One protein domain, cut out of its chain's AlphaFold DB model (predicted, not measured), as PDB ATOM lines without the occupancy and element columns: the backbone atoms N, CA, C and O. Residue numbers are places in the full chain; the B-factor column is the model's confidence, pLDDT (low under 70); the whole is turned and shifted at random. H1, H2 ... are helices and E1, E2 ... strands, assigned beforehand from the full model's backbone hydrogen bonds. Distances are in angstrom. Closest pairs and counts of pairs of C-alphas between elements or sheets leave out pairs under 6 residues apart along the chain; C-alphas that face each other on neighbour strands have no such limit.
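What this domain is: This is residues 324 to 460 of the 478 residues of an uncharacterized protein of 'Massilia aquatica' Lu et al. 2020 (UniProt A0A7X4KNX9). The long helix H1 forms the core of a rounded body: H3 packs on it, H2 packs near its last residues, and H4 and H5 make a helical hairpin at its side, H5 standing about perpendicular to H1. A small two-stranded hairpin, E1 and E2, sits near the end of H1 at residue 343, and residues 440 to 460, with no named element, run back past H1. The printed part has 137 residues, with five named helices followed by two named antiparallel strands. It is mostly helix and compact, with a radius of gyration of the C-alphas of 14.8 A and spans of 43 by 35 by 30 A.

How they stand to each other: H1, residues 324 to 343, is the hub. With residues 339 to 343 alone it touches H2, residues 351 to 360, at a steep tilt of 48 degrees; the closest C-alphas, of Ala 343 and Ile 354, are 6.2 A apart. It touches H3, residues 367 to 376, at a shallow tilt of 31 degrees, opposite ways; the closest C-alphas, of Phe 332 and Gln 371, are 6.1 A apart. H4, residues 387 to 400, and H5, residues 405 to 422, form a hairpin at 26 degrees; the closest C-alphas, of Ile 399 and Gln 408, are 5.4 A apart. E1, residues 429 to 431, and E2, residues 437 to 439, form an antiparallel hairpin, with N 430 and O 438 at 3.0 A. Every O i to N i+4 pair is within hydrogen-bond range in H2, H3, H4 and H5, and 14 of 16 in H1.

Where its parts are: H1 begins at C-alpha 324 (-18.133, -44.830, 7.272) and is 29.9 A long; H4 is 20.5 A and H5 25.6 A. E2 ends at C-alpha 439 (-12.792, -17.960, 30.367).

The domain as a whole: The C-alphas farthest apart, of Arg 324 and Ala 433, are 43.7 A apart. The printed part has no cut, no link between named elements is long, and no printed residue is under 70 in pLDDT.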
ATOM      1  N   ARG A 324     -19.430 -44.526   6.649       93.25
ATOM      2  CA  ARG A 324     -18.133 -44.830   7.272       93.25
ATOM      3  C   ARG A 324     -17.335 -43.577   7.608       93.25
ATOM      4  O   ARG A 324     -16.769 -43.488   8.689       93.25
ATOM      5  N   HIS A 325     -17.330 -42.577   6.730       94.62
ATOM      6  CA  HIS A 325     -16.679 -41.304   7.038       94.62
ATOM      7  C   HIS A 325     -17.320 -40.592   8.230       94.62
ATOM      8  O   HIS A 325     -16.611 -40.000   9.036       94.62
ATOM      9  N   ILE A 326     -18.645 -40.661   8.369       93.69
ATOM     10  CA  ILE A 326     -19.355 -40.130   9.538       93.69
ATOM     11  C   ILE A 326     -18.929 -40.894  10.803       93.69
ATOM     12  O   ILE A 326     -18.547 -40.269  11.789       93.69
ATOM     13  N   GLU A 327     -18.930 -42.229  10.760       92.81
ATOM     14  CA  GLU A 327     -18.516 -43.093  11.878       92.81
ATOM     15  C   GLU A 327     -17.050 -42.876  12.293       92.81
ATOM     16  O   GLU A 327     -16.729 -42.987  13.473       92.81
ATOM     17  N   GLN A 328     -16.170 -42.544  11.344       93.44
ATOM     18  CA  GLN A 328     -14.757 -42.257  11.595       93.44
ATOM     19  C   GLN A 328     -14.526 -40.841  12.141       93.44
ATOM     20  O   GLN A 328     -13.720 -40.657  13.051       93.44
ATOM     21  N   VAL A 329     -15.204 -39.829  11.587       96.06
ATOM     22  CA  VAL A 329     -14.971 -38.416  11.936       96.06
ATOM     23  C   VAL A 329     -15.651 -38.022  13.244       96.06
ATOM     24  O   VAL A 329     -15.112 -37.185  13.965       96.06
ATOM     25  N   GLU A 330     -16.806 -38.603  13.579       94.75
ATOM     26  CA  GLU A 330     -17.555 -38.190  14.771       94.75
ATOM     27  C   GLU A 330     -16.774 -38.325  16.080       94.75
ATOM     28  O   GLU A 330     -16.713 -37.339  16.817       94.75
ATOM     29  N   PRO A 331     -16.147 -39.482  16.383       95.31
ATOM     30  CA  PRO A 331     -15.352 -39.629  17.598       95.31
ATOM     31  C   PRO A 331     -14.293 -38.540  17.748       95.31
ATOM     32  O   PRO A 331     -14.117 -37.978  18.825       95.31
ATOM     33  N   PHE A 332     -13.636 -38.212  16.636       97.38
ATOM     34  CA  PHE A 332     -12.570 -37.228  16.585       97.38
ATOM     35  C   PHE A 332     -13.067 -35.820  16.921       97.38
ATOM     36  O   PHE A 332     -12.513 -35.142  17.788       97.38
ATOM     37  N   ILE A 333     -14.148 -35.374  16.277       96.00
ATOM     38  CA  ILE A 333     -14.698 -34.044  16.560       96.00
ATOM     39  C   ILE A 333     -15.379 -33.980  17.937       96.00
ATOM     40  O   ILE A 333     -15.377 -32.919  18.561       96.00
ATOM     41  N   ALA A 334     -15.893 -35.103  18.451       94.94
ATOM     42  CA  ALA A 334     -16.436 -35.205  19.804       94.94
ATOM     43  C   ALA A 334     -15.366 -35.051  20.896       94.94
ATOM     44  O   ALA A 334     -15.637 -34.449  21.943       94.94
ATOM     45  N   ASP A 335     -14.164 -35.576  20.655       96.75
ATOM     46  CA  ASP A 335     -13.023 -35.470  21.565       96.75
ATOM     47  C   ASP A 335     -12.388 -34.068  21.532       96.75
ATOM     48  O   ASP A 335     -12.043 -33.537  22.588       96.75
ATOM     49  N   LEU A 336     -12.353 -33.400  20.373       96.56
ATOM     50  CA  LEU A 336     -11.979 -31.979  20.279       96.56
ATOM     51  C   LEU A 336     -12.964 -31.059  21.017       96.56
ATOM     52  O   LEU A 336     -12.546 -30.170  21.760       96.56
ATOM     53  N   ASP A 337     -14.270 -31.283  20.840       94.69
ATOM     54  CA  ASP A 337     -15.312 -30.564  21.585       94.69
ATOM     55  C   ASP A 337     -15.195 -30.822  23.094       94.69
ATOM     56  O   ASP A 337     -15.307 -29.893  23.890       94.69
ATOM     57  N   LEU A 338     -14.905 -32.063  23.506       95.19
ATOM     58  CA  LEU A 338     -14.703 -32.388  24.917       95.19
ATOM     59  C   LEU A 338     -13.494 -31.643  25.494       95.19
ATOM     60  O   LEU A 338     -13.643 -30.994  26.527       95.19
ATOM     61  N   LEU A 339     -12.333 -31.689  24.831       95.19
ATOM     62  CA  LEU A 339     -11.128 -30.982  25.278       95.19
ATOM     63  C   LEU A 339     -11.405 -29.482  25.470       95.19
ATOM     64  O   LEU A 339     -11.060 -28.905  26.503       95.19
ATOM     65  N   PHE A 340     -12.107 -28.866  24.517       93.88
ATOM     66  CA  PHE A 340     -12.509 -27.464  24.609       93.88
ATOM     67  C   PHE A 340     -13.475 -27.199  25.778       93.88
ATOM     68  O   PHE A 340     -13.303 -26.236  26.524       93.88
ATOM     69  N   GLN A 341     -14.468 -28.067  25.999       92.00
ATOM     70  CA  GLN A 341     -15.410 -27.930  27.114       92.00
ATOM     71  C   GLN A 341     -14.755 -28.114  28.488       92.00
ATOM     72  O   GLN A 341     -15.142 -27.431  29.438       92.00
ATOM     73  N   LEU A 342     -13.762 -28.998  28.606       92.62
ATOM     74  CA  LEU A 342     -12.991 -29.158  29.840       92.62
ATOM     75  C   LEU A 342     -12.205 -27.886  30.170       92.62
ATOM     76  O   LEU A 342     -12.207 -27.458  31.326       92.62
ATOM     77  N   ALA A 343     -11.638 -27.221  29.159       90.94
ATOM     78  CA  ALA A 343     -10.978 -25.928  29.332       90.94
ATOM     79  C   ALA A 343     -11.956 -24.810  29.761       90.94
ATOM     80  O   ALA A 343     -11.586 -23.920  30.523       90.94
ATOM     81  N   LEU A 344     -13.226 -24.878  29.342       89.62
ATOM     82  CA  LEU A 344     -14.282 -23.917  29.706       89.62
ATOM     83  C   LEU A 344     -14.940 -24.161  31.074       89.62
ATOM     84  O   LEU A 344     -15.793 -23.375  31.505       89.62
ATOM     85  N   ARG A 345     -14.602 -25.263  31.752       87.75
ATOM     86  CA  ARG A 345     -15.293 -25.709  32.970       87.75
ATOM     87  C   ARG A 345     -15.178 -24.721  34.128       87.75
ATOM     88  O   ARG A 345     -16.100 -24.616  34.937       87.75
ATOM     89  N   ARG A 346     -14.028 -24.060  34.258       87.19
ATOM     90  CA  ARG A 346     -13.690 -23.185  35.390       87.19
ATOM     91  C   ARG A 346     -13.308 -21.801  34.862       87.19
ATOM     92  O   ARG A 346     -12.766 -21.733  33.765       87.19
ATOM     93  N   PRO A 347     -13.518 -20.713  35.629       85.44
ATOM     94  CA  PRO A 347     -13.121 -19.370  35.196       85.44
ATOM     95  C   PRO A 347     -11.625 -19.267  34.877       85.44
ATOM     96  O   PRO A 347     -11.241 -18.576  33.939       85.44
ATOM     97  N   HIS A 348     -10.813 -19.988  35.654       87.56
ATOM     98  CA  HIS A 348      -9.378 -20.149  35.466       87.56
ATOM     99  C   HIS A 348      -9.032 -21.632  35.622       87.56
ATOM    100  O   HIS A 348      -9.483 -22.257  36.585       87.56
ATOM    101  N   SER A 349      -8.256 -22.188  34.695       87.38
ATOM    102  CA  SER A 349      -7.720 -23.553  34.797       87.38
ATOM    103  C   SER A 349      -6.229 -23.571  34.473       87.38
ATOM    104  O   SER A 349      -5.778 -22.826  33.600       87.38
ATOM    105  N   SER A 350      -5.473 -24.429  35.156       91.50
ATOM    106  CA  SER A 350      -4.112 -24.791  34.743       91.50
ATOM    107  C   SER A 350      -4.136 -25.951  33.745       91.50
ATOM    108  O   SER A 350      -5.122 -26.687  33.665       91.50
ATOM    109  N   MET A 351      -3.037 -26.147  33.011       92.50
ATOM    110  CA  MET A 351      -2.901 -27.287  32.098       92.50
ATOM    111  C   MET A 351      -3.046 -28.630  32.832       92.50
ATOM    112  O   MET A 351      -3.818 -29.480  32.402       92.50
ATOM    113  N   ALA A 352      -2.418 -28.768  34.005       92.44
ATOM    114  CA  ALA A 352      -2.507 -29.975  34.831       92.44
ATOM    115  C   ALA A 352      -3.955 -30.335  35.220       92.44
ATOM    116  O   ALA A 352      -4.331 -31.503  35.201       92.44
ATOM    117  N   GLN A 353      -4.800 -29.340  35.519       93.25
ATOM    118  CA  GLN A 353      -6.218 -29.579  35.827       93.25
ATOM    119  C   GLN A 353      -7.011 -30.048  34.602       93.25
ATOM    120  O   GLN A 353      -7.957 -30.825  34.737       93.25
ATOM    121  N   ILE A 354      -6.658 -29.555  33.413       93.56
ATOM    122  CA  ILE A 354      -7.291 -29.971  32.158       93.56
ATOM    123  C   ILE A 354      -6.843 -31.390  31.793       93.56
ATOM    124  O   ILE A 354      -7.683 -32.187  31.390       93.56
ATOM    125  N   GLU A 355      -5.570 -31.735  31.985       95.31
ATOM    126  CA  GLU A 355      -5.033 -33.092  31.787       95.31
ATOM    127  C   GLU A 355      -5.637 -34.117  32.749       95.31
ATOM    128  O   GLU A 355      -5.992 -35.225  32.334       95.31
ATOM    129  N   GLU A 356      -5.800 -33.751  34.021       94.75
ATOM    130  CA  GLU A 356      -6.481 -34.585  35.012       94.75
ATOM    131  C   GLU A 356      -7.931 -34.848  34.584       94.75
ATOM    132  O   GLU A 356      -8.383 -35.997  34.554       94.75
ATOM    133  N   ASP A 357      -8.651 -33.796  34.178       93.94
ATOM    134  CA  ASP A 357     -10.006 -33.934  33.655       93.94
ATOM    135  C   ASP A 357     -10.019 -34.780  32.366       93.94
ATOM    136  O   ASP A 357     -10.856 -35.666  32.234       93.94
ATOM    137  N   TRP A 358      -9.077 -34.595  31.439       95.62
ATOM    138  CA  TRP A 358      -8.966 -35.383  30.204       95.62
ATOM    139  C   TRP A 358      -8.782 -36.880  30.489       95.62
ATOM    140  O   TRP A 358      -9.484 -37.729  29.926       95.62
ATOM    141  N   THR A 359      -7.918 -37.190  31.456       95.44
ATOM    142  CA  THR A 359      -7.646 -38.550  31.933       95.44
ATOM    143  C   THR A 359      -8.856 -39.162  32.625       95.44
ATOM    144  O   THR A 359      -9.181 -40.326  32.390       95.44
ATOM    145  N   ARG A 360      -9.600 -38.377  33.413       93.75
ATOM    146  CA  ARG A 360     -10.838 -38.826  34.070       93.75
ATOM    147  C   ARG A 360     -11.923 -39.240  33.076       93.75
ATOM    148  O   ARG A 360     -12.754 -40.086  33.395       93.75
ATOM    149  N   TYR A 361     -11.919 -38.666  31.877       94.94
ATOM    150  CA  TYR A 361     -12.806 -39.080  30.793       94.94
ATOM    151  C   TYR A 361     -12.246 -40.291  30.023       94.94
ATOM    152  O   TYR A 361     -12.880 -40.762  29.087       94.94
ATOM    153  N   GLY A 362     -11.093 -40.847  30.395       94.88
ATOM    154  CA  GLY A 362     -10.503 -42.017  29.742       94.88
ATOM    155  C   GLY A 362      -9.746 -41.689  28.456       94.88
ATOM    156  O   GLY A 362      -9.649 -42.543  27.577       94.88
ATOM    157  N   ARG A 363      -9.244 -40.457  28.320       96.25
ATOM    158  CA  ARG A 363      -8.342 -40.067  27.231       96.25
ATOM    159  C   ARG A 363      -6.937 -39.800  27.752       96.25
ATOM    160  O   ARG A 363      -6.717 -39.662  28.947       96.25
ATOM    161  N   ASN A 364      -5.976 -39.739  26.843       94.56
ATOM    162  CA  ASN A 364      -4.582 -39.423  27.137       94.56
ATOM    163  C   ASN A 364      -3.973 -38.574  26.007       94.56
ATOM    164  O   ASN A 364      -4.659 -38.239  25.035       94.56
ATOM    165  N   SER A 365      -2.692 -38.224  26.127       91.31
ATOM    166  CA  SER A 365      -1.957 -37.431  25.127       91.31
ATOM    167  C   SER A 365      -1.900 -38.088  23.742       91.31
ATOM    168  O   SER A 365      -1.818 -37.387  22.737       91.31
ATOM    169  N   GLY A 366      -2.005 -39.418  23.668       94.75
ATOM    170  CA  GLY A 366      -2.019 -40.182  22.420       94.75
ATOM    171  C   GLY A 366      -3.395 -40.300  21.755       94.75
ATOM    172  O   GLY A 366      -3.466 -40.725  20.604       94.75
ATOM    173  N   THR A 367      -4.488 -39.917  22.427       95.88
ATOM    174  CA  THR A 367      -5.852 -40.099  21.895       95.88
ATOM    175  C   THR A 367      -6.091 -39.308  20.606       95.88
ATOM    176  O   THR A 367      -6.468 -39.899  19.593       95.88
ATOM    177  N   LEU A 368      -5.847 -37.993  20.618       97.38
ATOM    178  CA  LEU A 368      -6.053 -37.137  19.444       97.38
ATOM    179  C   LEU A 368      -5.068 -37.454  18.297       97.38
ATOM    180  O   LEU A 368      -5.544 -37.600  17.166       97.38
ATOM    181  N   PRO A 369      -3.754 -37.659  18.541       97.38
ATOM    182  CA  PRO A 369      -2.820 -38.067  17.493       97.38
ATOM    183  C   PRO A 369      -3.208 -39.380  16.807       97.38
ATOM    184  O   PRO A 369      -3.174 -39.465  15.581       97.38
ATOM    185  N   ALA A 370      -3.630 -40.393  17.573       95.94
ATOM    186  CA  ALA A 370      -4.038 -41.681  17.013       95.94
ATOM    187  C   ALA A 370      -5.287 -41.552  16.125       95.94
ATOM    188  O   ALA A 370      -5.335 -42.116  15.031       95.94
ATOM    189  N   GLN A 371      -6.282 -40.771  16.559       96.25
ATOM    190  CA  GLN A 371      -7.475 -40.491  15.756       96.25
ATOM    191  C   GLN A 371      -7.136 -39.706  14.484       96.25
ATOM    192  O   GLN A 371      -7.636 -40.034  13.407       96.25
ATOM    193  N   ALA A 372      -6.264 -38.699  14.587       96.88
ATOM    194  CA  ALA A 372      -5.831 -37.913  13.439       96.88
ATOM    195  C   ALA A 372      -5.097 -38.779  12.406       96.88
ATOM    196  O   ALA A 372      -5.424 -38.713  11.221       96.88
ATOM    197  N   ALA A 373      -4.178 -39.640  12.851       96.38
ATOM    198  CA  ALA A 373      -3.460 -40.574  11.986       96.38
ATOM    199  C   ALA A 373      -4.415 -41.552  11.278       96.38
ATOM    200  O   ALA A 373      -4.306 -41.755  10.068       96.38
ATOM    201  N   ALA A 374      -5.399 -42.104  11.997       95.44
ATOM    202  CA  ALA A 374      -6.404 -42.993  11.415       95.44
ATOM    203  C   ALA A 374      -7.248 -42.299  10.328       95.44
ATOM    204  O   ALA A 374      -7.524 -42.888   9.284       95.44
ATOM    205  N   LEU A 375      -7.624 -41.033  10.536       96.06
ATOM    206  CA  LEU A 375      -8.366 -40.245   9.546       96.06
ATOM    207  C   LEU A 375      -7.505 -39.850   8.341       96.06
ATOM    208  O   LEU A 375      -7.991 -39.859   7.210       96.06
ATOM    209  N   GLN A 376      -6.229 -39.533   8.560       94.19
ATOM    210  CA  GLN A 376      -5.273 -39.232   7.490       94.19
ATOM    211  C   GLN A 376      -4.967 -40.456   6.618       94.19
ATOM    212  O   GLN A 376      -4.723 -40.303   5.422       94.19
ATOM    213  N   ALA A 377      -5.052 -41.664   7.182       92.69
ATOM    214  CA  ALA A 377      -4.932 -42.915   6.440       92.69
ATOM    215  C   ALA A 377      -6.141 -43.217   5.529       92.69
ATOM    216  O   ALA A 377      -6.085 -44.168   4.753       92.69
ATOM    217  N   SER A 378      -7.223 -42.425   5.587       90.62
ATOM    218  CA  SER A 378      -8.388 -42.554   4.704       90.62
ATOM    219  C   SER A 378      -8.253 -41.631   3.478       90.62
ATOM    220  O   SER A 378      -8.621 -40.451   3.542       90.62
ATOM    221  N   PRO A 379      -7.762 -42.125   2.320       87.12
ATOM    222  CA  PRO A 379      -7.430 -41.271   1.173       87.12
ATOM    223  C   PRO A 379      -8.655 -40.586   0.553       87.12
ATOM    224  O   PRO A 379      -8.528 -39.549  -0.096       87.12
ATOM    225  N   GLN A 380      -9.853 -41.142   0.755       91.62
ATOM    226  CA  GLN A 380     -11.096 -40.638   0.170       91.62
ATOM    227  C   GLN A 380     -11.822 -39.624   1.065       91.62
ATOM    228  O   GLN A 380     -12.720 -38.927   0.585       91.62
ATOM    229  N   LEU A 381     -11.435 -39.482   2.337       93.50
ATOM    230  CA  LEU A 381     -12.119 -38.591   3.275       93.50
ATOM    231  C   LEU A 381     -11.970 -37.126   2.865       93.50
ATOM    232  O   LEU A 381     -12.963 -36.439   2.623       93.50
ATOM    233  N   MET A 382     -10.734 -36.645   2.736       93.75
ATOM    234  CA  MET A 382     -10.471 -35.237   2.439       93.75
ATOM    235  C   MET A 382     -11.016 -34.795   1.071       93.75
ATOM    236  O   MET A 382     -11.703 -33.771   1.036       93.75
ATOM    237  N   PRO A 383     -10.799 -35.530  -0.041       92.62
ATOM    238  CA  PRO A 383     -11.363 -35.167  -1.345       92.62
ATOM    239  C   PRO A 383     -12.894 -35.134  -1.367       92.62
ATOM    240  O   PRO A 383     -13.480 -34.427  -2.180       92.62
ATOM    241  N   SER A 384     -13.547 -35.879  -0.473       89.81
ATOM    242  CA  SER A 384     -15.007 -35.960  -0.430       89.81
ATOM    243  C   SER A 384     -15.702 -34.790   0.275       89.81
ATOM    244  O   SER A 384     -16.932 -34.717   0.257       89.81
ATOM    245  N   LEU A 385     -14.948 -33.886   0.908       90.25
ATOM    246  CA  LEU A 385     -15.485 -32.715   1.598       90.25
ATOM    247  C   LEU A 385     -15.319 -31.445   0.749       90.25
ATOM    248  O   LEU A 385     -14.224 -31.193   0.243       90.25
ATOM    249  N   PRO A 386     -16.360 -30.599   0.633       85.62
ATOM    250  CA  PRO A 386     -16.269 -29.341  -0.096       85.62
ATOM    251  C   PRO A 386     -15.686 -28.205   0.761       85.62
ATOM    252  O   PRO A 386     -15.867 -28.155   1.984       85.62
ATOM    253  N   GLY A 387     -15.021 -27.260   0.087       88.62
ATOM    254  CA  GLY A 387     -14.713 -25.909   0.563       88.62
ATOM    255  C   GLY A 387     -14.335 -25.793   2.046       88.62
ATOM    256  O   GLY A 387     -13.254 -26.200   2.479       88.62
ATOM    257  N   THR A 388     -15.223 -25.174   2.827       88.75
ATOM    258  CA  THR A 388     -15.005 -24.855   4.248       88.75
ATOM    259  C   THR A 388     -14.884 -26.088   5.139       88.75
ATOM    260  O   THR A 388     -14.027 -26.097   6.025       88.75
ATOM    261  N   ALA A 389     -15.677 -27.137   4.908       90.62
ATOM    262  CA  ALA A 389     -15.609 -28.358   5.711       90.62
ATOM    263  C   ALA A 389     -14.250 -29.044   5.574       90.62
ATOM    264  O   ALA A 389     -13.642 -29.408   6.578       90.62
ATOM    265  N   GLN A 390     -13.736 -29.129   4.344       94.81
ATOM    266  CA  GLN A 390     -12.411 -29.681   4.090       94.81
ATOM    267  C   GLN A 390     -11.322 -28.867   4.801       94.81
ATOM    268  O   GLN A 390     -10.489 -29.436   5.501       94.81
ATOM    269  N   ARG A 391     -11.329 -27.531   4.663       94.38
ATOM    270  CA  ARG A 391     -10.325 -26.672   5.319       94.38
ATOM    271  C   ARG A 391     -10.349 -26.811   6.841       94.38
ATOM    272  O   ARG A 391      -9.287 -26.900   7.449       94.38
ATOM    273  N   ARG A 392     -11.538 -26.838   7.452       94.69
ATOM    274  CA  ARG A 392     -11.676 -26.971   8.910       94.69
ATOM    275  C   ARG A 392     -11.224 -28.334   9.401       94.69
ATOM    276  O   ARG A 392     -10.416 -28.383  10.320       94.69
ATOM    277  N   LEU A 393     -11.668 -29.420   8.763       97.25
ATOM    278  CA  LEU A 393     -11.235 -30.758   9.158       97.25
ATOM    279  C   LEU A 393      -9.715 -30.904   9.024       97.25
ATOM    280  O   LEU A 393      -9.079 -31.375   9.960       97.25
ATOM    281  N   ARG A 394      -9.116 -30.412   7.927       97.19
ATOM    282  CA  ARG A 394      -7.653 -30.390   7.762       97.19
ATOM    283  C   ARG A 394      -6.972 -29.695   8.933       97.19
ATOM    284  O   ARG A 394      -6.042 -30.244   9.511       97.19
ATOM    285  N   LYS A 395      -7.464 -28.508   9.306       97.81
ATOM    286  CA  LYS A 395      -6.849 -27.730  10.376       97.81
ATOM    287  C   LYS A 395      -6.955 -28.422  11.730       97.81
ATOM    288  O   LYS A 395      -5.993 -28.418  12.485       97.81
ATOM    289  N   LEU A 396      -8.096 -29.036  12.024       98.38
ATOM    290  CA  LEU A 396      -8.293 -29.796  13.254       98.38
ATOM    291  C   LEU A 396      -7.393 -31.040  13.310       98.38
ATOM    292  O   LEU A 396      -6.843 -31.330  14.366       98.38
ATOM    293  N   LEU A 397      -7.190 -31.735  12.184       98.12
ATOM    294  CA  LEU A 397      -6.255 -32.863  12.098       98.12
ATOM    295  C   LEU A 397      -4.803 -32.427  12.348       98.12
ATOM    296  O   LEU A 397      -4.087 -33.110  13.069       98.12
ATOM    297  N   GLU A 398      -4.378 -31.283  11.802       97.88
ATOM    298  CA  GLU A 398      -3.053 -30.706  12.089       97.88
ATOM    299  C   GLU A 398      -2.876 -30.399  13.582       97.88
ATOM    300  O   GLU A 398      -1.823 -30.675  14.143       97.88
ATOM    301  N   ILE A 399      -3.908 -29.838  14.222       98.06
ATOM    302  CA  ILE A 399      -3.898 -29.521  15.656       98.06
ATOM    303  C   ILE A 399      -3.781 -30.799  16.484       98.06
ATOM    304  O   ILE A 399      -2.976 -30.867  17.402       98.06
ATOM    305  N   ALA A 400      -4.561 -31.821  16.143       97.56
ATOM    306  CA  ALA A 400      -4.557 -33.100  16.838       97.56
ATOM    307  C   ALA A 400      -3.252 -33.893  16.664       97.56
ATOM    308  O   ALA A 400      -2.924 -34.703  17.522       97.56
ATOM    309  N   ALA A 401      -2.506 -33.653  15.583       96.44
ATOM    310  CA  ALA A 401      -1.207 -34.272  15.334       96.44
ATOM    311  C   ALA A 401      -0.045 -33.617  16.112       96.44
ATOM    312  O   ALA A 401       1.087 -34.094  16.024       96.44
ATOM    313  N   CYS A 402      -0.291 -32.534  16.858       95.94
ATOM    314  CA  CYS A 402       0.713 -31.941  17.742       95.94
ATOM    315  C   CYS A 402       1.150 -32.934  18.846       95.94
ATOM    316  O   CYS A 402       0.352 -33.778  19.260       95.94
ATOM    317  N   PRO A 403       2.406 -32.846  19.326       89.62
ATOM    318  CA  PRO A 403       3.044 -33.914  20.107       89.62
ATOM    319  C   PRO A 403       2.483 -34.101  21.524       89.62
ATOM    320  O   PRO A 403       2.545 -35.204  22.063       89.62
ATOM    321  N   ASP A 404       1.936 -33.047  22.125       93.06
ATOM    322  CA  ASP A 404       1.465 -33.035  23.509       93.06
ATOM    323  C   ASP A 404       0.137 -32.270  23.654       93.06
ATOM    324  O   ASP A 404      -0.248 -31.484  22.780       93.06
ATOM    325  N   LEU A 405      -0.580 -32.518  24.757       94.25
ATOM    326  CA  LEU A 405      -1.922 -31.970  24.975       94.25
ATOM    327  C   LEU A 405      -1.911 -30.444  25.148       94.25
ATOM    328  O   LEU A 405      -2.871 -29.784  24.752       94.25
ATOM    329  N   GLU A 406      -0.841 -29.877  25.708       94.06
ATOM    330  CA  GLU A 406      -0.699 -28.433  25.896       94.06
ATOM    331  C   GLU A 406      -0.598 -27.721  24.544       94.06
ATOM    332  O   GLU A 406      -1.369 -26.801  24.259       94.06
ATOM    333  N   THR A 407       0.269 -28.213  23.658       94.38
ATOM    334  CA  THR A 407       0.410 -27.716  22.288       94.38
ATOM    335  C   THR A 407      -0.890 -27.904  21.501       94.38
ATOM    336  O   THR A 407      -1.344 -26.974  20.827       94.38
ATOM    337  N   GLN A 408      -1.537 -29.071  21.615       96.25
ATOM    338  CA  GLN A 408      -2.838 -29.334  20.987       96.25
ATOM    339  C   GLN A 408      -3.894 -28.314  21.449       96.25
ATOM    340  O   GLN A 408      -4.567 -27.697  20.617       96.25
ATOM    341  N   LEU A 409      -4.014 -28.075  22.759       95.31
ATOM    342  CA  LEU A 409      -4.973 -27.125  23.323       95.31
ATOM    343  C   LEU A 409      -4.655 -25.686  22.901       95.31
ATOM    344  O   LEU A 409      -5.544 -24.983  22.421       95.31
ATOM    345  N   ALA A 410      -3.402 -25.245  23.000       93.50
ATOM    346  CA  ALA A 410      -2.996 -23.899  22.598       93.50
ATOM    347  C   ALA A 410      -3.340 -23.611  21.125       93.50
ATOM    348  O   ALA A 410      -3.882 -22.551  20.785       93.50
ATOM    349  N   HIS A 411      -3.088 -24.576  20.237       96.06
ATOM    350  CA  HIS A 411      -3.436 -24.457  18.826       96.06
ATOM    351  C   HIS A 411      -4.955 -24.515  18.579       96.06
ATOM    352  O   HIS A 411      -5.459 -23.765  17.734       96.06
ATOM    353  N   LEU A 412      -5.698 -25.329  19.338       96.50
ATOM    354  CA  LEU A 412      -7.164 -25.375  19.300       96.50
ATOM    355  C   LEU A 412      -7.787 -24.032  19.705       96.50
ATOM    356  O   LEU A 412      -8.715 -23.560  19.048       96.50
ATOM    357  N   LEU A 413      -7.245 -23.378  20.733       93.88
ATOM    358  CA  LEU A 413      -7.699 -22.065  21.196       93.88
ATOM    359  C   LEU A 413      -7.433 -20.966  20.164       93.88
ATOM    360  O   LEU A 413      -8.307 -20.138  19.905       93.88
ATOM    361  N   ARG A 414      -6.265 -20.985  19.507       94.44
ATOM    362  CA  ARG A 414      -5.969 -20.054  18.406       94.44
ATOM    363  C   ARG A 414      -6.925 -20.266  17.227       94.44
ATOM    364  O   ARG A 414      -7.411 -19.295  16.646       94.44
ATOM    365  N   TYR A 415      -7.225 -21.522  16.895       95.56
ATOM    366  CA  TYR A 415      -8.217 -21.864  15.877       95.56
ATOM    367  C   TYR A 415      -9.617 -21.351  16.249       95.56
ATOM    368  O   TYR A 415     -10.239 -20.656  15.445       95.56
ATOM    369  N   HIS A 416     -10.075 -21.601  17.479       93.94
ATOM    370  CA  HIS A 416     -11.332 -21.071  18.013       93.94
ATOM    371  C   HIS A 416     -11.404 -19.539  17.912       93.94
ATOM    372  O   HIS A 416     -12.391 -19.002  17.407       93.94
ATOM    373  N   GLY A 417     -10.345 -18.835  18.324       91.75
ATOM    374  CA  GLY A 417     -10.263 -17.377  18.224       91.75
ATOM    375  C   GLY A 417     -10.448 -16.876  16.789       91.75
ATOM    376  O   GLY A 417     -11.203 -15.933  16.564       91.75
ATOM    377  N   GLY A 418      -9.857 -17.563  15.805       91.56
ATOM    378  CA  GLY A 418     -10.068 -17.267  14.387       91.56
ATOM    379  C   GLY A 418     -11.523 -17.449  13.938       91.56
ATOM    380  O   GLY A 418     -12.050 -16.601  13.217       91.56
ATOM    381  N   ILE A 419     -12.201 -18.509  14.392       90.12
ATOM    382  CA  ILE A 419     -13.628 -18.738  14.092       90.12
ATOM    383  C   ILE A 419     -14.504 -17.645  14.723       90.12
ATOM    384  O   ILE A 419     -15.408 -17.131  14.062       90.12
ATOM    385  N   MET A 420     -14.243 -17.255  15.974       87.94
ATOM    386  CA  MET A 420     -15.000 -16.187  16.644       87.94
ATOM    387  C   MET A 420     -14.774 -14.829  15.978       87.94
ATOM    388  O   MET A 420     -15.740 -14.116  15.705       87.94
ATOM    389  N   GLN A 421     -13.532 -14.507  15.613       88.25
ATOM    390  CA  GLN A 421     -13.199 -13.265  14.918       88.25
ATOM    391  C   GLN A 421     -13.906 -13.164  13.561       88.25
ATOM    392  O   GLN A 421     -14.471 -12.121  13.238       88.25
ATOM    393  N   GLN A 422     -13.947 -14.256  12.787       84.56
ATOM    394  CA  GLN A 422     -14.692 -14.318  11.521       84.56
ATOM    395  C   GLN A 422     -16.192 -14.052  11.705       84.56
ATOM    396  O   GLN A 422     -16.849 -13.557  10.792       84.56
ATOM    397  N   ARG A 423     -16.733 -14.350  12.890       81.44
ATOM    398  CA  ARG A 423     -18.130 -14.097  13.270       81.44
ATOM    399  C   ARG A 423     -18.340 -12.735  13.943       81.44
ATOM    400  O   ARG A 423     -19.452 -12.451  14.380       81.44
ATOM    401  N   GLY A 424     -17.300 -11.900  14.031       82.88
ATOM    402  CA  GLY A 424     -17.351 -10.593  14.691       82.88
ATOM    403  C   GLY A 424     -17.464 -10.676  16.216       82.88
ATOM    404  O   GLY A 424     -18.046  -9.786  16.829       82.88
ATOM    405  N   GLN A 425     -16.953 -11.749  16.824       82.56
ATOM    406  CA  GLN A 425     -17.039 -12.015  18.262       82.56
ATOM    407  C   GLN A 425     -15.663 -12.150  18.917       82.56
ATOM    408  O   GLN A 425     -14.663 -12.435  18.257       82.56
ATOM    409  N   GLY A 426     -15.631 -11.979  20.242       85.25
ATOM    410  CA  GLY A 426     -14.459 -12.280  21.061       85.25
ATOM    411  C   GLY A 426     -14.286 -13.782  21.294       85.25
ATOM    412  O   GLY A 426     -15.264 -14.527  21.366       85.25
ATOM    413  N   ALA A 427     -13.035 -14.223  21.436       88.81
ATOM    414  CA  ALA A 427     -12.721 -15.589  21.845       88.81
ATOM    415  C   ALA A 427     -13.292 -15.887  23.240       88.81
ATOM    416  O   ALA A 427     -13.260 -15.041  24.134       88.81
ATOM    417  N   TRP A 428     -13.799 -17.103  23.430       89.12
ATOM    418  CA  TRP A 428     -14.412 -17.526  24.689       89.12
ATOM    419  C   TRP A 428     -13.384 -17.852  25.764       89.12
ATOM    420  O   TRP A 428     -13.702 -17.814  26.952       89.12
ATOM    421  N   LEU A 429     -12.167 -18.187  25.344       86.69
ATOM    422  CA  LEU A 429     -11.077 -18.574  26.216       86.69
ATOM    423  C   LEU A 429      -9.779 -17.958  25.696       86.69
ATOM    424  O   LEU A 429      -9.497 -18.014  24.500       86.69
ATOM    425  N   ASN A 430      -9.007 -17.374  26.608       84.12
ATOM    426  CA  ASN A 430      -7.707 -16.766  26.336       84.12
ATOM    427  C   ASN A 430      -6.680 -17.275  27.351       84.12
ATOM    428  O   ASN A 430      -7.039 -17.680  28.454       84.12
ATOM    429  N   VAL A 431      -5.398 -17.226  27.003       83.44
ATOM    430  CA  VAL A 431      -4.312 -17.484  27.958       83.44
ATOM    431  C   VAL A 431      -3.933 -16.153  28.604       83.44
ATOM    432  O   VAL A 431      -3.676 -15.178  27.897       83.44
ATOM    433  N   ASN A 432      -3.961 -16.079  29.934       80.81
ATOM    434  CA  ASN A 432      -3.601 -14.862  30.659       80.81
ATOM    435  C   ASN A 432      -2.074 -14.727  30.828       80.81
ATOM    436  O   ASN A 432      -1.313 -15.641  30.519       80.81
ATOM    437  N   ALA A 433      -1.620 -13.584  31.354       73.38
ATOM    438  CA  ALA A 433      -0.193 -13.303  31.557       73.38
ATOM    439  C   ALA A 433       0.518 -14.294  32.503       73.38
ATOM    440  O   ALA A 433       1.737 -14.415  32.451       73.38
ATOM    441  N   ALA A 434      -0.232 -15.009  33.346       73.75
ATOM    442  CA  ALA A 434       0.278 -16.038  34.249       73.75
ATOM    443  C   ALA A 434       0.257 -17.451  33.629       73.75
ATOM    444  O   ALA A 434       0.486 -18.429  34.335       73.75
ATOM    445  N   GLY A 435      -0.062 -17.579  32.335       75.19
ATOM    446  CA  GLY A 435      -0.160 -18.865  31.638       75.19
ATOM    447  C   GLY A 435      -1.426 -19.667  31.959       75.19
ATOM    448  O   GLY A 435      -1.566 -20.795  31.497       75.19
ATOM    449  N   ALA A 436      -2.369 -19.112  32.726       81.25
ATOM    450  CA  ALA A 436      -3.630 -19.780  33.033       81.25
ATOM    451  C   ALA A 436      -4.680 -19.528  31.942       81.25
ATOM    452  O   ALA A 436      -4.787 -18.431  31.384       81.25
ATOM    453  N   TYR A 437      -5.503 -20.542  31.684       85.31
ATOM    454  CA  TYR A 437      -6.618 -20.468  30.747       85.31
ATOM    455  C   TYR A 437      -7.781 -19.712  31.395       85.31
ATOM    456  O   TYR A 437      -8.373 -20.204  32.353       85.31
ATOM    457  N   ALA A 438      -8.087 -18.515  30.891       83.69
ATOM    458  CA  ALA A 438      -9.110 -17.611  31.407       83.69
ATOM    459  C   ALA A 438     -10.347 -17.593  30.499       83.69
ATOM    460  O   ALA A 438     -10.262 -17.299  29.302       83.69
ATOM    461  N   VAL A 439     -11.511 -17.881  31.082       85.44
ATOM    462  CA  VAL A 439     -12.792 -17.960  30.367       85.44
ATOM    463  C   VAL A 439     -13.482 -16.595  30.365       85.44
ATOM    464  O   VAL A 439     -13.708 -15.995  31.411       85.44
ATOM    465  N   SER A 440     -13.838 -16.104  29.178       83.12
ATOM    466  CA  SER A 440     -14.510 -14.809  28.957       83.12
ATOM    467  C   SER A 440     -16.026 -14.935  28.749       83.12
ATOM    468  O   SER A 440     -16.716 -13.939  28.543       83.12
ATOM    469  N   VAL A 441     -16.556 -16.158  28.801       82.69
ATOM    470  CA  VAL A 441     -17.987 -16.478  28.700       82.69
ATOM    471  C   VAL A 441     -18.490 -17.147  29.979       82.69
ATOM    472  O   VAL A 441     -17.721 -17.473  30.881       82.69
ATOM    473  N   ARG A 442     -19.802 -17.376  30.084       79.94
ATOM    474  CA  ARG A 442     -20.355 -18.162  31.193       79.94
ATOM    475  C   ARG A 442     -19.743 -19.566  31.166       79.94
ATOM    476  O   ARG A 442     -19.880 -20.273  30.170       79.94
ATOM    477  N   THR A 443     -19.111 -19.969  32.265       81.44
ATOM    478  CA  THR A 443     -18.560 -21.321  32.419       81.44
ATOM    479  C   THR A 443     -19.650 -22.364  32.203       81.44
ATOM    480  O   THR A 443     -20.763 -22.224  32.725       81.44
ATOM    481  N   SER A 444     -19.322 -23.420  31.465       72.44
ATOM    482  CA  SER A 444     -20.234 -24.534  31.222       72.44
ATOM    483  C   SER A 444     -19.906 -25.695  32.152       72.44
ATOM    484  O   SER A 444     -18.739 -26.000  32.392       72.44
ATOM    485  N   LYS A 445     -20.931 -26.375  32.672       80.25
ATOM    486  CA  LYS A 445     -20.713 -27.662  33.335       80.25
ATOM    487  C   LYS A 445     -20.428 -28.686  32.232       80.25
ATOM    488  O   LYS A 445     -21.302 -28.869  31.384       80.25
ATOM    489  N   PRO A 446     -19.259 -29.347  32.222       77.56
ATOM    490  CA  PRO A 446     -18.981 -30.346  31.208       77.56
ATOM    491  C   PRO A 446     -19.988 -31.503  31.326       77.56
ATOM    492  O   PRO A 446     -20.544 -31.742  32.410       77.56
ATOM    493  N   PRO A 447     -20.258 -32.207  30.217       82.50
ATOM    494  CA  PRO A 447     -21.138 -33.369  30.198       82.50
ATOM    495  C   PRO A 447     -20.650 -34.435  31.180       82.50
ATOM    496  O   PRO A 447     -19.461 -34.569  31.404       82.50
ATOM    497  N   ALA A 448     -21.552 -35.226  31.757       84.38
ATOM    498  CA  ALA A 448     -21.141 -36.335  32.621       84.38
ATOM    499  C   ALA A 448     -20.242 -37.329  31.850       84.38
ATOM    500  O   ALA A 448     -20.472 -37.552  30.657       84.38
ATOM    501  N   ALA A 449     -19.238 -37.919  32.508       84.81
ATOM    502  CA  ALA A 449     -18.245 -38.781  31.856       84.81
ATOM    503  C   ALA A 449     -18.895 -39.987  31.157       84.81
ATOM    504  O   ALA A 449     -18.512 -40.358  30.050       84.81
ATOM    505  N   GLU A 450     -19.974 -40.517  31.732       85.38
ATOM    506  CA  GLU A 450     -20.763 -41.628  31.190       85.38
ATOM    507  C   GLU A 450     -21.475 -41.250  29.881       85.38
ATOM    508  O   GLU A 450     -21.765 -42.106  29.051       85.38
ATOM    509  N   LYS A 451     -21.748 -39.954  29.673       84.75
ATOM    510  CA  LYS A 451     -22.345 -39.420  28.436       84.75
ATOM    511  C   LYS A 451     -21.303 -39.086  27.371       84.75
ATOM    512  O   LYS A 451     -21.670 -38.762  26.243       84.75
ATOM    513  N   ARG A 452     -20.017 -39.132  27.716       90.00
ATOM    514  CA  ARG A 452     -18.903 -38.913  26.793       90.00
ATOM    515  C   ARG A 452     -17.861 -40.010  26.983       90.00
ATOM    516  O   ARG A 452     -16.746 -39.679  27.354       90.00
ATOM    517  N   PRO A 453     -18.158 -41.295  26.733       92.06
ATOM    518  CA  PRO A 453     -17.117 -42.324  26.695       92.06
ATOM    519  C   PRO A 453     -16.148 -42.083  25.518       92.06
ATOM    520  O   PRO A 453     -16.460 -41.286  24.625       92.06
ATOM    521  N   PRO A 454     -14.973 -42.733  25.469       92.06
ATOM    522  CA  PRO A 454     -14.162 -42.776  24.253       92.06
ATOM    523  C   PRO A 454     -14.990 -43.280  23.060       92.06
ATOM    524  O   PRO A 454     -15.764 -44.229  23.189       92.06
ATOM    525  N   GLY A 455     -14.879 -42.620  21.903       90.12
ATOM    526  CA  GLY A 455     -15.747 -42.933  20.759       90.12
ATOM    527  C   GLY A 455     -17.178 -42.390  20.879       90.12
ATOM    528  O   GLY A 455     -18.102 -42.964  20.289       90.12
ATOM    529  N   ALA A 456     -17.382 -41.340  21.683       90.75
ATOM    530  CA  ALA A 456     -18.675 -40.680  21.853       90.75
ATOM    531  C   ALA A 456     -19.213 -40.072  20.551       90.75
ATOM    532  O   ALA A 456     -18.476 -39.774  19.616       90.75
ATOM    533  N   TRP A 457     -20.529 -39.857  20.540       90.38
ATOM    534  CA  TRP A 457     -21.279 -39.237  19.453       90.38
ATOM    535  C   TRP A 457     -22.071 -38.056  20.010       90.38
ATOM    536  O   TRP A 457     -22.782 -38.209  21.004       90.38
ATOM    537  N   ILE A 458     -21.940 -36.883  19.400       87.81
ATOM    538  CA  ILE A 458     -22.419 -35.603  19.936       87.81
ATOM    539  C   ILE A 458     -23.312 -34.850  18.939       87.81
ATOM    540  O   ILE A 458     -24.176 -34.079  19.352       87.81
ATOM    541  N   HIS A 459     -23.179 -35.116  17.638       84.44
ATOM    542  CA  HIS A 459     -23.945 -34.481  16.578       84.44
ATOM    543  C   HIS A 459     -25.100 -35.367  16.111       84.44
ATOM    544  O   HIS A 459     -24.922 -36.406  15.477       84.44
ATOM    545  N   GLY A 460     -26.331 -34.917  16.353       73.44
ATOM    546  CA  GLY A 460     -27.532 -35.590  15.844       73.44
ATOM    547  C   GLY A 460     -28.378 -34.789  14.872       73.44
ATOM    548  O   GLY A 460     -29.301 -35.347  14.282       73.44
TER     549      GLY A 460